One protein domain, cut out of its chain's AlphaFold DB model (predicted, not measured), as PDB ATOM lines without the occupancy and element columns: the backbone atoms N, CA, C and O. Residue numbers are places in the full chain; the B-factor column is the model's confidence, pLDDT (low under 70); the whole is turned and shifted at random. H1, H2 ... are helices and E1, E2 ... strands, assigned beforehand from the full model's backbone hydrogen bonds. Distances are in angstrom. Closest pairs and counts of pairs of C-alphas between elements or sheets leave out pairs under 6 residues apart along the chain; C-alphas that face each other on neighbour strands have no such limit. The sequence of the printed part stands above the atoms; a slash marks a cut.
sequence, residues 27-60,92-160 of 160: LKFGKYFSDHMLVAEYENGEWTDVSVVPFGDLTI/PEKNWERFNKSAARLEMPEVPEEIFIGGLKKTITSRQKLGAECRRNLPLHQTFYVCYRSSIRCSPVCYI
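AT A GLANCE: This is residues 27 to 60 and 92 to 160 of the 160 residues of the protein "Probable branched-chain-amino-acid aminotransferase" of Sphingobacterium spiritivorum (UniProt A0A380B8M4). A twisted sheet of four strands has the long helix H2 packed along one face, while a second helix, H1, sits off toward the side of the edge strand E3 and only grazes the sheet. H1 touches H2 with its residues 92 to 96 alone, and the loop of residues 131 to 136 beyond H2 sticks out at one end of the long axis. The printed part has 103 residues with two named helices and four named strands, in the order E1, E2, H1, H2, E3, E4; the sheet order is E2, E1, E4, E3, all antiparallel. The class is mixed, helices and strands, and the whole is compact, with a radius of gyration of the C-alphas of 14.1 A, yet elongated, spanning 43 by 27 by 23 A.

IN THESE COORDINATES: E1, residues 36 to 43, begins at C-alpha 36, (143.309, 203.022, 274.989), and is 23.1 A long from first to last C-alpha. E2, residues 46 to 54, is 23.5 A long. After the cut comes H1, residues 92 to 105, 20.1 A long, starting at C-alpha 92, (156.123, 188.905, 276.992). H2, residues 113 to 129, is 24.1 A long. E3, residues 140 to 147, measures 22.1 A, and the short E4, residues 151 to 154, ends at C-alpha 154, (143.842, 194.536, 270.903).

HOW THE PARTS SIT: E2 and E1 form an antiparallel hairpin at 160 degrees, with N 39 and O 51 2.7 A apart, within hydrogen-bond range. E1 and E4 are antiparallel at 159 degrees, with N 154 and O 38 2.6 A apart, within that range. E4 and E3 are an antiparallel hairpin at 166 degrees; C-alphas 154 and 144 face each other at 4.6 A, but no N and O of the pair are within hydrogen-bond range. E2 and E3 are apart. The sheet and H2 make two layers, a helix on one face of a sheet. H2 has a height of 7.5 A over the sheet and lies over E1 and only just over E4, on which 3 of its C-alphas fall. It runs along the strands, at 23 degrees to E1 on the local plane; the closest C-alphas of H2 and E1 are those of Gly 119 and Leu 38, 6.1 A apart. H1 and H2 touch at a steep tilt of 48 degrees, opposite ways, closest at the C-alphas of Trp 96 and Phe 116, 6.8 A. H1 and E3 are near each other. In H1 and H2 every O i to N i+4 pair is within hydrogen-bond range.

THE WHOLE: The C-alphas of Asn 44 and Arg 136, the two farthest apart, are 44.3 A from each other. Residues 61 to 91 are not printed, and C-alphas 60 and 92 are 28.0 A apart across this cut. No link printed whole is long. Residues 32 to 33 pair with residues 157 to 158, antiparallel. Mean pLDDT of the printed part is 73.7, with residue 30 and residues 127 to 160 under 70.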
ATOM      1  N   LEU A  27     137.513 195.917 292.618       75.25
ATOM      2  CA  LEU A  27     137.793 195.601 291.224       75.25
ATOM      3  C   LEU A  27     137.243 194.220 290.868       75.25
ATOM      4  O   LEU A  27     137.698 193.197 291.374       75.25
ATOM      5  N   LYS A  28     136.266 194.197 289.958       77.00
ATOM      6  CA  LYS A  28     135.724 192.965 289.379       77.00
ATOM      7  C   LYS A  28     136.443 192.636 288.076       77.00
ATOM      8  O   LYS A  28     136.614 193.510 287.224       77.00
ATOM      9  N   PHE A  29     136.800 191.365 287.914       70.06
ATOM     10  CA  PHE A  29     137.382 190.830 286.687       70.06
ATOM     11  C   PHE A  29     136.492 191.165 285.474       70.06
ATOM     12  O   PHE A  29     135.297 190.878 285.482       70.06
ATOM     13  N   GLY A  30     137.066 191.805 284.449       69.75
ATOM     14  CA  GLY A  30     136.420 192.035 283.149       69.75
ATOM     15  C   GLY A  30     135.425 193.165 283.081       69.75
ATOM     16  O   GLY A  30     134.726 193.307 282.083       69.75
ATOM     17  N   LYS A  31     135.364 193.980 284.131       77.44
ATOM     18  CA  LYS A  31     134.442 195.106 284.192       77.44
ATOM     19  C   LYS A  31     135.083 196.427 283.770       77.44
ATOM     20  O   LYS A  31     134.394 197.298 283.250       77.44
ATOM     21  N   TYR A  32     136.382 196.589 284.021       77.44
ATOM     22  CA  TYR A  32     137.083 197.857 283.842       77.44
ATOM     23  C   TYR A  32     138.110 197.760 282.709       77.44
ATOM     24  O   TYR A  32     138.993 196.905 282.710       77.44
ATOM     25  N   PHE A  33     138.002 198.675 281.751       79.12
ATOM     26  CA  PHE A  33     138.846 198.733 280.556       79.12
ATOM     27  C   PHE A  33     139.742 199.969 280.611       79.12
ATOM     28  O   PHE A  33     139.329 201.009 281.125       79.12
ATOM     29  N   SER A  34     140.968 199.872 280.092       79.12
ATOM     30  CA  SER A  34     141.844 201.045 280.004       79.12
ATOM     31  C   SER A  34     141.396 201.990 278.900       79.12
ATOM     32  O   SER A  34     140.770 201.558 277.943       79.12
ATOM     33  N   ASP A  35     141.772 203.261 278.975       84.69
ATOM     34  CA  ASP A  35     141.331 204.295 278.031       84.69
ATOM     35  C   ASP A  35     141.764 204.101 276.577       84.69
ATOM     36  O   ASP A  35     141.169 204.710 275.694       84.69
ATOM     37  N   HIS A  36     142.766 203.265 276.323       86.25
ATOM     38  CA  HIS A  36     143.309 203.022 274.989       86.25
ATOM     39  C   HIS A  36     143.174 201.570 274.576       86.25
ATOM     40  O   HIS A  36     142.994 200.722 275.435       86.25
ATOM     41  N   MET A  37     143.330 201.299 273.282       86.38
ATOM     42  CA  MET A  37     143.506 199.988 272.671       86.38
ATOM     43  C   MET A  37     144.461 200.044 271.490       86.38
ATOM     44  O   MET A  37     144.531 201.049 270.802       86.38
ATOM     45  N   LEU A  38     145.239 198.985 271.288       88.12
ATOM     46  CA  LEU A  38     146.091 198.805 270.119       88.12
ATOM     47  C   LEU A  38     145.255 198.212 268.979       88.12
ATOM     48  O   LEU A  38     144.530 197.253 269.181       88.12
ATOM     49  N   VAL A  39     145.373 198.736 267.774       88.50
ATOM     50  CA  VAL A  39     144.725 198.262 266.551       88.50
ATOM     51  C   VAL A  39     145.801 198.152 265.476       88.50
ATOM     52  O   VAL A  39     146.744 198.932 265.464       88.50
ATOM     53  N   ALA A  40     145.703 197.144 264.622       88.81
ATOM     54  CA  ALA A  40     146.550 196.955 263.455       88.81
ATOM     55  C   ALA A  40     145.709 196.311 262.356       88.81
ATOM     56  O   ALA A  40     144.886 195.444 262.632       88.81
ATOM     57  N   GLU A  41     145.900 196.689 261.108       86.12
ATOM     58  CA  GLU A  41     145.190 196.089 259.985       86.12
ATOM     59  C   GLU A  41     146.100 195.118 259.239       86.12
ATOM     60  O   GLU A  41     147.323 195.212 259.311       86.12
ATOM     61  N   TYR A  42     145.497 194.113 258.606       84.25
ATOM     62  CA  TYR A  42     146.231 193.188 257.752       84.25
ATOM     63  C   TYR A  42     145.544 193.121 256.407       84.25
ATOM     64  O   TYR A  42     144.415 192.628 256.302       84.25
ATOM     65  N   GLU A  43     146.236 193.610 255.390       82.06
ATOM     66  CA  GLU A  43     145.721 193.698 254.037       82.06
ATOM     67  C   GLU A  43     146.850 193.418 253.047       82.06
ATOM     68  O   GLU A  43     147.993 193.802 253.267       82.06
ATOM     69  N   ASN A  44     146.540 192.713 251.957       85.62
ATOM     70  CA  ASN A  44     147.482 192.441 250.862       85.62
ATOM     71  C   ASN A  44     148.818 191.799 251.280       85.62
ATOM     72  O   ASN A  44     149.815 191.936 250.582       85.62
ATOM     73  N   GLY A  45     148.827 191.050 252.385       84.00
ATOM     74  CA  GLY A  45     150.025 190.368 252.874       84.00
ATOM     75  C   GLY A  45     150.805 191.142 253.940       84.00
ATOM     76  O   GLY A  45     151.744 190.585 254.507       84.00
ATOM     77  N   GLU A  46     150.402 192.373 254.255       88.44
ATOM     78  CA  GLU A  46     151.167 193.293 255.095       88.44
ATOM     79  C   GLU A  46     150.372 193.790 256.303       88.44
ATOM     80  O   GLU A  46     149.149 193.938 256.266       88.44
ATOM     81  N   TRP A  47     151.099 194.074 257.386       87.88
ATOM     82  CA  TRP A  47     150.565 194.751 258.563       87.88
ATOM     83  C   TRP A  47     150.587 196.265 258.366       87.88
ATOM     84  O   TRP A  47     151.651 196.867 258.213       87.88
ATOM     85  N   THR A  48     149.418 196.887 258.439       86.38
ATOM     86  CA  THR A  48     149.205 198.316 258.195       86.38
ATOM     87  C   THR A  48     148.454 198.968 259.361       86.38
ATOM     88  O   THR A  48     148.040 198.304 260.309       86.38
ATOM     89  N   ASP A  49     148.362 200.301 259.347       87.00
ATOM     90  CA  ASP A  49     147.617 201.125 260.320       87.00
ATOM     91  C   ASP A  49     147.778 200.738 261.810       87.00
ATOM     92  O   ASP A  49     146.828 200.711 262.597       87.00
ATOM     93  N   VAL A  50     149.011 200.436 262.226       90.75
ATOM     94  CA  VAL A  50     149.300 200.071 263.618       90.75
ATOM     95  C   VAL A  50     149.175 201.304 264.514       90.75
ATOM     96  O   VAL A  50     149.968 202.247 264.430       90.75
ATOM     97  N   SER A  51     148.187 201.309 265.400       89.88
ATOM     98  CA  SER A  51     147.805 202.479 266.182       89.88
ATOM     99  C   SER A  51     147.338 202.123 267.594       89.88
ATOM    100  O   SER A  51     146.711 201.102 267.832       89.88
ATOM    101  N   VAL A  52     147.645 202.970 268.572       89.56
ATOM    102  CA  VAL A  52     147.029 202.957 269.900       89.56
ATOM    103  C   VAL A  52     145.973 204.049 269.913       89.56
ATOM    104  O   VAL A  52     146.320 205.225 269.915       89.56
ATOM    105  N   VAL A  53     144.704 203.666 269.921       89.56
ATOM    106  CA  VAL A  53     143.536 204.548 269.802       89.56
ATOM    107  C   VAL A  53     142.708 204.543 271.085       89.56
ATOM    108  O   VAL A  53     142.889 203.644 271.909       89.56
ATOM    109  N   PRO A  54     141.815 205.519 271.318       90.69
ATOM    110  CA  PRO A  54     140.870 205.444 272.425       90.69
ATOM    111  C   PRO A  54     140.047 204.152 272.362       90.69
ATOM    112  O   PRO A  54     139.624 203.717 271.294       90.69
ATOM    113  N   PHE A  55     139.831 203.524 273.512       87.06
ATOM    114  CA  PHE A  55     138.998 202.331 273.607       87.06
ATOM    115  C   PHE A  55     137.560 202.648 273.186       87.06
ATOM    116  O   PHE A  55     136.959 203.597 273.694       87.06
ATOM    117  N   GLY A  56     136.993 201.810 272.325       86.25
ATOM    118  CA  GLY A  56     135.632 201.960 271.831       86.25
ATOM    119  C   GLY A  56     135.136 200.713 271.111       86.25
ATOM    120  O   GLY A  56     135.839 199.701 271.036       86.25
ATOM    121  N   ASP A  57     133.913 200.803 270.596       86.31
ATOM    122  CA  ASP A  57     133.266 199.712 269.875       86.31
ATOM    123  C   ASP A  57     133.991 199.387 268.566       86.31
ATOM    124  O   ASP A  57     134.603 200.246 267.926       86.31
ATOM    125  N   LEU A  58     133.903 198.120 268.154       79.12
ATOM    126  CA  LEU A  58     134.513 197.653 266.917       79.12
ATOM    127  C   LEU A  58     133.480 197.580 265.798       79.12
ATOM    128  O   LEU A  58     132.530 196.800 265.864       79.12
ATOM    129  N   THR A  59     133.732 198.309 264.715       82.44
ATOM    130  CA  THR A  59     133.021 198.100 263.454       82.44
ATOM    131  C   THR A  59     133.597 196.866 262.768       82.44
ATOM    132  O   THR A  59     134.780 196.825 262.412       82.44
ATOM    133  N   ILE A  60     132.771 195.837 262.603       80.38
ATOM    134  CA  ILE A  60     133.152 194.567 261.982       80.38
ATOM    135  C   ILE A  60     132.132 194.171 260.921       80.38
ATOM    136  O   ILE A  60     130.941 194.446 261.056       80.38
ATOM    137  N   PRO A  92     157.017 188.597 278.111       89.44
ATOM    138  CA  PRO A  92     156.123 188.905 276.992       89.44
ATOM    139  C   PRO A  92     156.467 188.163 275.696       89.44
ATOM    140  O   PRO A  92     155.565 187.834 274.929       89.44
ATOM    141  N   GLU A  93     157.737 187.826 275.487       95.00
ATOM    142  CA  GLU A  93     158.212 187.027 274.360       95.00
ATOM    143  C   GLU A  93     157.565 185.634 274.313       95.00
ATOM    144  O   GLU A  93     157.236 185.141 273.241       95.00
ATOM    145  N   LYS A  94     157.272 185.016 275.467       96.31
ATOM    146  CA  LYS A  94     156.602 183.704 275.512       96.31
ATOM    147  C   LYS A  94     155.119 183.775 275.195       96.31
ATOM    148  O   LYS A  94     154.578 182.824 274.630       96.31
ATOM    149  N   ASN A  95     154.465 184.883 275.529       92.19
ATOM    150  CA  ASN A  95     153.102 185.139 275.077       92.19
ATOM    151  C   ASN A  95     153.074 185.384 273.563       92.19
ATOM    152  O   ASN A  95     152.221 184.818 272.892       92.19
ATOM    153  N   TRP A  96     154.025 186.150 273.023       94.44
ATOM    154  CA  TRP A  96     154.149 186.390 271.582       94.44
ATOM    155  C   TRP A  96     154.424 185.103 270.784       94.44
ATOM    156  O   TRP A  96     153.718 184.806 269.822       94.44
ATOM    157  N   GLU A  97     155.371 184.270 271.228       96.75
ATOM    158  CA  GLU A  97     155.647 182.962 270.613       96.75
ATOM    159  C   GLU A  97     154.389 182.070 270.589       96.75
ATOM    160  O   GLU A  97     154.073 181.435 269.579       96.75
ATOM    161  N   ARG A  98     153.638 182.020 271.700       96.31
ATOM    162  CA  ARG A  98     152.393 181.238 271.793       96.31
ATOM    163  C   ARG A  98     151.275 181.825 270.932       96.31
ATOM    164  O   ARG A  98     150.505 181.066 270.336       96.31
ATOM    165  N   PHE A  99     151.224 183.148 270.836       93.25
ATOM    166  CA  PHE A  99     150.311 183.865 269.966       93.25
ATOM    167  C   PHE A  99     150.530 183.452 268.500       93.25
ATOM    168  O   PHE A  99     149.607 182.945 267.862       93.25
ATOM    169  N   ASN A 100     151.765 183.541 267.994       95.19
ATOM    170  CA  ASN A 100     152.079 183.182 266.604       95.19
ATOM    171  C   ASN A 100     151.961 181.679 266.326       95.19
ATOM    172  O   ASN A 100     151.507 181.285 265.254       95.19
ATOM    173  N   LYS A 101     152.237 180.817 267.313       97.06
ATOM    174  CA  LYS A 101     151.922 179.383 267.202       97.06
ATOM    175  C   LYS A 101     150.425 179.136 266.975       97.06
ATOM    176  O   LYS A 101     150.052 178.230 266.229       97.06
ATOM    177  N   SER A 102     149.571 179.923 267.626       93.75
ATOM    178  CA  SER A 102     148.118 179.857 267.438       93.75
ATOM    179  C   SER A 102     147.707 180.434 266.081       93.75
ATOM    180  O   SER A 102     146.837 179.862 265.431       93.75
ATOM    181  N   ALA A 103     148.379 181.498 265.623       90.81
ATOM    182  CA  ALA A 103     148.161 182.098 264.304       90.81
ATOM    183  C   ALA A 103     148.423 181.087 263.189       90.81
ATOM    184  O   ALA A 103     147.526 180.812 262.395       90.81
ATOM    185  N   ALA A 104     149.575 180.416 263.227       94.44
ATOM    186  CA  ALA A 104     149.903 179.349 262.289       94.44
ATOM    187  C   ALA A 104     148.872 178.204 262.313       94.44
ATOM    188  O   ALA A 104     148.504 177.672 261.270       94.44
ATOM    189  N   ARG A 105     148.359 177.831 263.497       95.81
ATOM    190  CA  ARG A 105     147.349 176.766 263.633       95.81
ATOM    191  C   ARG A 105     145.996 177.130 263.016       95.81
ATOM    192  O   ARG A 105     145.269 176.224 262.617       95.81
ATOM    193  N   LEU A 106     145.655 178.414 262.990       89.44
ATOM    194  CA  LEU A 106     144.392 178.930 262.463       89.44
ATOM    195  C   LEU A 106     144.537 179.555 261.071       89.44
ATOM    196  O   LEU A 106     143.611 180.232 260.629       89.44
ATOM    197  N   GLU A 107     145.674 179.352 260.400       90.06
ATOM    198  CA  GLU A 107     145.984 179.949 259.091       90.06
ATOM    199  C   GLU A 107     145.839 181.483 259.087       90.06
ATOM    200  O   GLU A 107     145.340 182.094 258.144       90.06
ATOM    201  N   MET A 108     146.257 182.115 260.183       87.62
ATOM    202  CA  MET A 108     146.300 183.566 260.343       87.62
ATOM    203  C   MET A 108     147.741 184.060 260.144       87.62
ATOM    204  O   MET A 108     148.682 183.332 260.466       87.62
ATOM    205  N   PRO A 109     147.937 185.295 259.652       89.94
ATOM    206  CA  PRO A 109     149.265 185.882 259.528       89.94
ATOM    207  C   PRO A 109     149.948 185.994 260.893       89.94
ATOM    208  O   PRO A 109     149.316 186.338 261.896       89.94
ATOM    209  N   GLU A 110     151.250 185.725 260.920       91.94
ATOM    210  CA  GLU A 110     152.073 185.955 262.103       91.94
ATOM    211  C   GLU A 110     152.161 187.453 262.402       91.94
ATOM    212  O   GLU A 110     152.311 188.276 261.497       91.94
ATOM    213  N   VAL A 111     152.079 187.807 263.682       91.38
ATOM    214  CA  VAL A 111     152.195 189.184 264.156       91.38
ATOM    215  C   VAL A 111     153.662 189.476 264.483       91.38
ATOM    216  O   VAL A 111     154.242 188.762 265.311       91.38
ATOM    217  N   PRO A 112     154.265 190.522 263.892       92.94
ATOM    218  CA  PRO A 112     155.605 190.984 264.228       92.94
ATOM    219  C   PRO A 112     155.756 191.295 265.718       92.94
ATOM    220  O   PRO A 112     154.833 191.807 266.367       92.94
ATOM    221  N   GLU A 113     156.936 191.014 266.268       92.31
ATOM    222  CA  GLU A 113     157.250 191.285 267.674       92.31
ATOM    223  C   GLU A 113     157.090 192.779 267.997       92.31
ATOM    224  O   GLU A 113     156.595 193.153 269.062       92.31
ATOM    225  N   GLU A 114     157.430 193.647 267.047       91.69
ATOM    226  CA  GLU A 114     157.328 195.100 267.144       91.69
ATOM    227  C   GLU A 114     155.879 195.548 267.341       91.69
ATOM    228  O   GLU A 114     155.615 196.436 268.151       91.69
ATOM    229  N   ILE A 115     154.928 194.909 266.656       90.19
ATOM    230  CA  ILE A 115     153.500 195.201 266.815       90.19
ATOM    231  C   ILE A 115     153.014 194.658 268.157       90.19
ATOM    232  O   ILE A 115     152.396 195.390 268.930       90.19
ATOM    233  N   PHE A 116     153.327 193.397 268.472       90.25
ATOM    234  CA  PHE A 116     152.839 192.749 269.686       90.25
ATOM    235  C   PHE A 116     153.435 193.390 270.949       90.25
ATOM    236  O   PHE A 116     152.725 193.971 271.770       90.25
ATOM    237  N   ILE A 117     154.759 193.335 271.105       90.00
ATOM    238  CA  ILE A 117     155.466 193.826 272.290       90.00
ATOM    239  C   ILE A 117     155.590 195.352 272.273       90.00
ATOM    240  O   ILE A 117     155.436 195.991 273.319       90.00
ATOM    241  N   GLY A 118     155.852 195.966 271.116       89.81
ATOM    242  CA  GLY A 118     155.886 197.428 271.014       89.81
ATOM    243  C   GLY A 118     154.517 198.045 271.295       89.81
ATOM    244  O   GLY A 118     154.433 199.035 272.029       89.81
ATOM    245  N   GLY A 119     153.445 197.409 270.822       87.56
ATOM    246  CA  GLY A 119     152.069 197.786 271.125       87.56
ATOM    247  C   GLY A 119     151.754 197.728 272.619       87.56
ATOM    248  O   GLY A 119     151.324 198.741 273.173       87.56
ATOM    249  N   LEU A 120     152.074 196.617 273.304       86.25
ATOM    250  CA  LEU A 120     151.962 196.507 274.776       86.25
ATOM    251  C   LEU A 120     152.606 197.694 275.482       86.25
ATOM    252  O   LEU A 120     151.982 198.377 276.294       86.25
ATOM    253  N   LYS A 121     153.879 197.952 275.157       87.25
ATOM    254  CA  LYS A 121     154.669 199.013 275.784       87.25
ATOM    255  C   LYS A 121     154.021 200.379 275.567       87.25
ATOM    256  O   LYS A 121     153.906 201.156 276.517       87.25
ATOM    257  N   LYS A 122     153.577 200.680 274.343       87.19
ATOM    258  CA  LYS A 122     152.934 201.960 274.008       87.19
ATOM    259  C   LYS A 122     151.621 202.146 274.751       87.19
ATOM    260  O   LYS A 122     151.417 203.211 275.329       87.19
ATOM    261  N   THR A 123     150.785 201.117 274.807       82.88
ATOM    262  CA  THR A 123     149.515 201.172 275.526       82.88
ATOM    263  C   THR A 123     149.698 201.335 277.039       82.88
ATOM    264  O   THR A 123     149.033 202.150 277.676       82.88
ATOM    265  N   ILE A 124     150.636 200.605 277.644       81.56
ATOM    266  CA  ILE A 124     150.928 200.741 279.078       81.56
ATOM    267  C   ILE A 124     151.455 202.149 279.388       81.56
ATOM    268  O   ILE A 124     151.072 202.757 280.389       81.56
ATOM    269  N   THR A 125     152.297 202.697 278.510       80.38
ATOM    270  CA  THR A 125     152.875 204.036 278.681       80.38
ATOM    271  C   THR A 125     151.838 205.145 278.483       80.38
ATOM    272  O   THR A 125     151.857 206.131 279.222       80.38
ATOM    273  N   SER A 126     150.912 205.012 277.523       72.25
ATOM    274  CA  SER A 126     149.855 206.014 277.302       72.25
ATOM    275  C   SER A 126     148.971 206.173 278.541       72.25
ATOM    276  O   SER A 126     148.619 207.296 278.901       72.25
ATOM    277  N   ARG A 127     148.723 205.076 279.267       66.56
ATOM    278  CA  ARG A 127     148.024 205.085 280.557       66.56
ATOM    279  C   ARG A 127     148.781 205.838 281.649       66.56
ATOM    280  O   ARG A 127     148.161 206.567 282.414       66.56
ATOM    281  N   GLN A 128     150.102 205.673 281.756       57.97
ATOM    282  CA  GLN A 128     150.880 206.323 282.824       57.97
ATOM    283  C   GLN A 128     150.782 207.854 282.778       57.97
ATOM    284  O   GLN A 128     150.738 208.494 283.827       57.97
ATOM    285  N   LYS A 129     150.706 208.437 281.574       54.50
ATOM    286  CA  LYS A 129     150.591 209.892 281.386       54.50
ATOM    287  C   LYS A 129     149.260 210.469 281.870       54.50
ATOM    288  O   LYS A 129     149.216 211.642 282.218       54.50
ATOM    289  N   LEU A 130     148.200 209.662 281.910       47.34
ATOM    290  CA  LEU A 130     146.850 210.091 282.294       47.34
ATOM    291  C   LEU A 130     146.616 210.089 283.814       47.34
ATOM    292  O   LEU A 130     145.492 210.283 284.267       47.34
ATOM    293  N   GLY A 131     147.692 209.932 284.594       50.62
ATOM    294  CA  GLY A 131     147.658 209.876 286.048       50.62
ATOM    295  C   GLY A 131     147.168 208.512 286.515       50.62
ATOM    296  O   GLY A 131     146.137 208.027 286.081       50.62
ATOM    297  N   ALA A 132     147.909 207.846 287.394       45.31
ATOM    298  CA  ALA A 132     147.310 206.809 288.222       45.31
ATOM    299  C   ALA A 132     148.162 206.558 289.460       45.31
ATOM    300  O   ALA A 132     149.237 205.939 289.405       45.31
ATOM    301  N   GLU A 133     147.560 206.928 290.584       45.84
ATOM    302  CA  GLU A 133     147.532 206.213 291.860       45.84
ATOM    303  C   GLU A 133     147.156 204.723 291.678       45.84
ATOM    304  O   GLU A 133     146.233 204.186 292.285       45.84
ATOM    305  N   CYS A 134     147.854 204.005 290.798       44.47
ATOM    306  CA  CYS A 134     147.721 202.565 290.680       44.47
ATOM    307  C   CYS A 134     148.397 201.978 291.921       44.47
ATOM    308  O   CYS A 134     149.627 201.993 292.013       44.47
ATOM    309  N   ARG A 135     147.592 201.549 292.901       49.44
ATOM    310  CA  ARG A 135     148.086 200.896 294.120       49.44
ATOM    311  C   ARG A 135     148.987 199.700 293.782       49.44
ATOM    312  O   ARG A 135     148.866 199.084 292.721       49.44
ATOM    313  N   ARG A 136     149.904 199.418 294.713       45.91
ATOM    314  CA  ARG A 136     150.902 198.336 294.677       45.91
ATOM    315  C   ARG A 136     150.305 197.030 294.135       45.91
ATOM    316  O   ARG A 136     149.200 196.659 294.523       45.91
ATOM    317  N   ASN A 137     151.051 196.332 293.276       45.06
ATOM    318  CA  ASN A 137     150.748 194.979 292.784       45.06
ATOM    319  C   ASN A 137     149.426 194.792 292.019       45.06
ATOM    320  O   ASN A 137     148.963 193.662 291.894       45.06
ATOM    321  N   LEU A 138     148.824 195.852 291.469       45.03
ATOM    322  CA  LEU A 138     147.680 195.699 290.567       45.03
ATOM    323  C   LEU A 138     148.148 195.147 289.212       45.03
ATOM    324  O   LEU A 138     148.856 195.864 288.497       45.03
ATOM    325  N   PRO A 139     147.778 193.908 288.837       46.66
ATOM    326  CA  PRO A 139     148.067 193.415 287.506       46.66
ATOM    327  C   PRO A 139     147.265 194.220 286.481       46.66
ATOM    328  O   PRO A 139     146.039 194.254 286.486       46.66
ATOM    329  N   LEU A 140     147.967 194.861 285.565       50.03
ATOM    330  CA  LEU A 140     147.393 195.362 284.329       50.03
ATOM    331  C   LEU A 140     147.315 194.185 283.379       50.03
ATOM    332  O   LEU A 140     148.325 193.836 282.773       50.03
ATOM    333  N   HIS A 141     146.158 193.540 283.263       48.31
ATOM    334  CA  HIS A 141     146.028 192.613 282.153       48.31
ATOM    335  C   HIS A 141     145.951 193.376 280.834       48.31
ATOM    336  O   HIS A 141     145.363 194.452 280.733       48.31
ATOM    337  N   GLN A 142     146.568 192.811 279.814       49.25
ATOM    338  CA  GLN A 142     146.305 193.181 278.441       49.25
ATOM    339  C   GLN A 142     145.824 191.914 277.754       49.25
ATOM    340  O   GLN A 142     146.491 190.880 277.799       49.25
ATOM    341  N   THR A 143     144.619 191.973 277.197       47.91
ATOM    342  CA  THR A 143     144.102 190.884 276.383       47.91
ATOM    343  C   THR A 143     144.362 191.247 274.945       47.91
ATOM    344  O   THR A 143     143.782 192.187 274.409       47.91
ATOM    345  N   PHE A 144     145.256 190.512 274.304       49.97
ATOM    346  CA  PHE A 144     145.310 190.581 272.854       49.97
ATOM    347  C   PHE A 144     144.104 189.844 272.322       49.97
ATOM    348  O   PHE A 144     143.807 188.753 272.800       49.97
ATOM    349  N   TYR A 145     143.425 190.442 271.356       51.03
ATOM    350  CA  TYR A 145     142.420 189.766 270.565       51.03
ATOM    351  C   TYR A 145     142.810 189.958 269.108       51.03
ATOM    352  O   TYR A 145     143.145 191.058 268.670       51.03
ATOM    353  N   VAL A 146     142.836 188.870 268.360       54.53
ATOM    354  CA  VAL A 146     143.202 188.893 266.949       54.53
ATOM    355  C   VAL A 146     142.141 188.144 266.193       54.53
ATOM    356  O   VAL A 146     141.775 187.026 266.548       54.53
ATOM    357  N   CYS A 147     141.613 188.816 265.181       50.97
ATOM    358  CA  CYS A 147     140.382 188.464 264.516       50.97
ATOM    359  C   CYS A 147     140.620 188.561 263.010       50.97
ATOM    360  O   CYS A 147     140.823 189.649 262.477       50.97
ATOM    361  N   TYR A 148     140.661 187.432 262.307       45.00
ATOM    362  CA  TYR A 148     141.034 187.448 260.893       45.00
ATOM    363  C   TYR A 148     139.806 187.645 259.998       45.00
ATOM    364  O   TYR A 148     138.889 186.824 260.008       45.00
ATOM    365  N   ARG A 149     139.796 188.782 259.280       49.84
ATOM    366  CA  ARG A 149     139.355 189.003 257.877       49.84
ATOM    367  C   ARG A 149     139.426 190.485 257.435       49.84
ATOM    368  O   ARG A 149     138.855 190.805 256.398       49.84
ATOM    369  N   SER A 150     140.086 191.355 258.220       43.69
ATOM    370  CA  SER A 150     140.642 192.666 257.798       43.69
ATOM    371  C   SER A 150     141.300 193.489 258.927       43.69
ATOM    372  O   SER A 150     141.880 194.526 258.644       43.69
ATOM    373  N   SER A 151     141.255 193.087 260.209       46.22
ATOM    374  CA  SER A 151     141.933 193.859 261.273       46.22
ATOM    375  C   SER A 151     142.235 193.065 262.550       46.22
ATOM    376  O   SER A 151     141.381 192.377 263.104       46.22
ATOM    377  N   ILE A 152     143.455 193.219 263.062       48.28
ATOM    378  CA  ILE A 152     143.828 192.937 264.449       48.28
ATOM    379  C   ILE A 152     143.378 194.085 265.346       48.28
ATOM    380  O   ILE A 152     143.702 195.244 265.112       48.28
ATOM    381  N   ARG A 153     142.683 193.781 266.446       51.50
ATOM    382  CA  ARG A 153     142.301 194.806 267.424       51.50
ATOM    383  C   ARG A 153     142.465 194.287 268.846       51.50
ATOM    384  O   ARG A 153     141.774 193.381 269.285       51.50
ATOM    385  N   CYS A 154     143.386 194.897 269.571       46.44
ATOM    386  CA  CYS A 154     143.842 194.536 270.903       46.44
ATOM    387  C   CYS A 154     143.413 195.583 271.929       46.44
ATOM    388  O   CYS A 154     143.997 196.659 272.009       46.44
ATOM    389  N   SER A 155     142.469 195.246 272.804       31.56
ATOM    390  CA  SER A 155     142.166 196.106 273.945       31.56
ATOM    391  C   SER A 155     142.951 195.708 275.203       31.56
ATOM    392  O   SER A 155     142.958 194.545 275.589       31.56
ATOM    393  N   PRO A 156     143.517 196.648 275.966       36.25
ATOM    394  CA  PRO A 156     144.059 196.420 277.284       36.25
ATOM    395  C   PRO A 156     142.864 196.376 278.215       36.25
ATOM    396  O   PRO A 156     142.143 197.350 278.453       36.25
ATOM    397  N   VAL A 157     142.595 195.177 278.687       31.53
ATOM    398  CA  VAL A 157     141.499 194.956 279.601       31.53
ATOM    399  C   VAL A 157     142.105 194.742 280.967       31.53
ATOM    400  O   VAL A 157     142.823 193.773 281.190       31.53
ATOM    401  N   CYS A 158     141.825 195.658 281.888       28.94
ATOM    402  CA  CYS A 158     142.355 195.565 283.232       28.94
ATOM    403  C   CYS A 158     141.598 194.453 283.977       28.94
ATOM    404  O   CYS A 158     140.470 194.635 284.430       28.94
ATOM    405  N   TYR A 159     142.225 193.288 284.092       38.56
ATOM    406  CA  TYR A 159     141.759 192.167 284.903       38.56
ATOM    407  C   TYR A 159     142.657 192.000 286.140       38.56
ATOM    408  O   TYR A 159     143.829 192.372 286.091       38.56
ATOM    409  N   ILE A 160     142.144 191.416 287.228       34.78
ATOM    410  CA  ILE A 160     142.947 190.900 288.356       34.78
ATOM    411  C   ILE A 160     142.811 189.392 288.400       34.78
ATOM    412  O   ILE A 160     141.646 188.951 288.481       34.78
TER     413      ILE A 160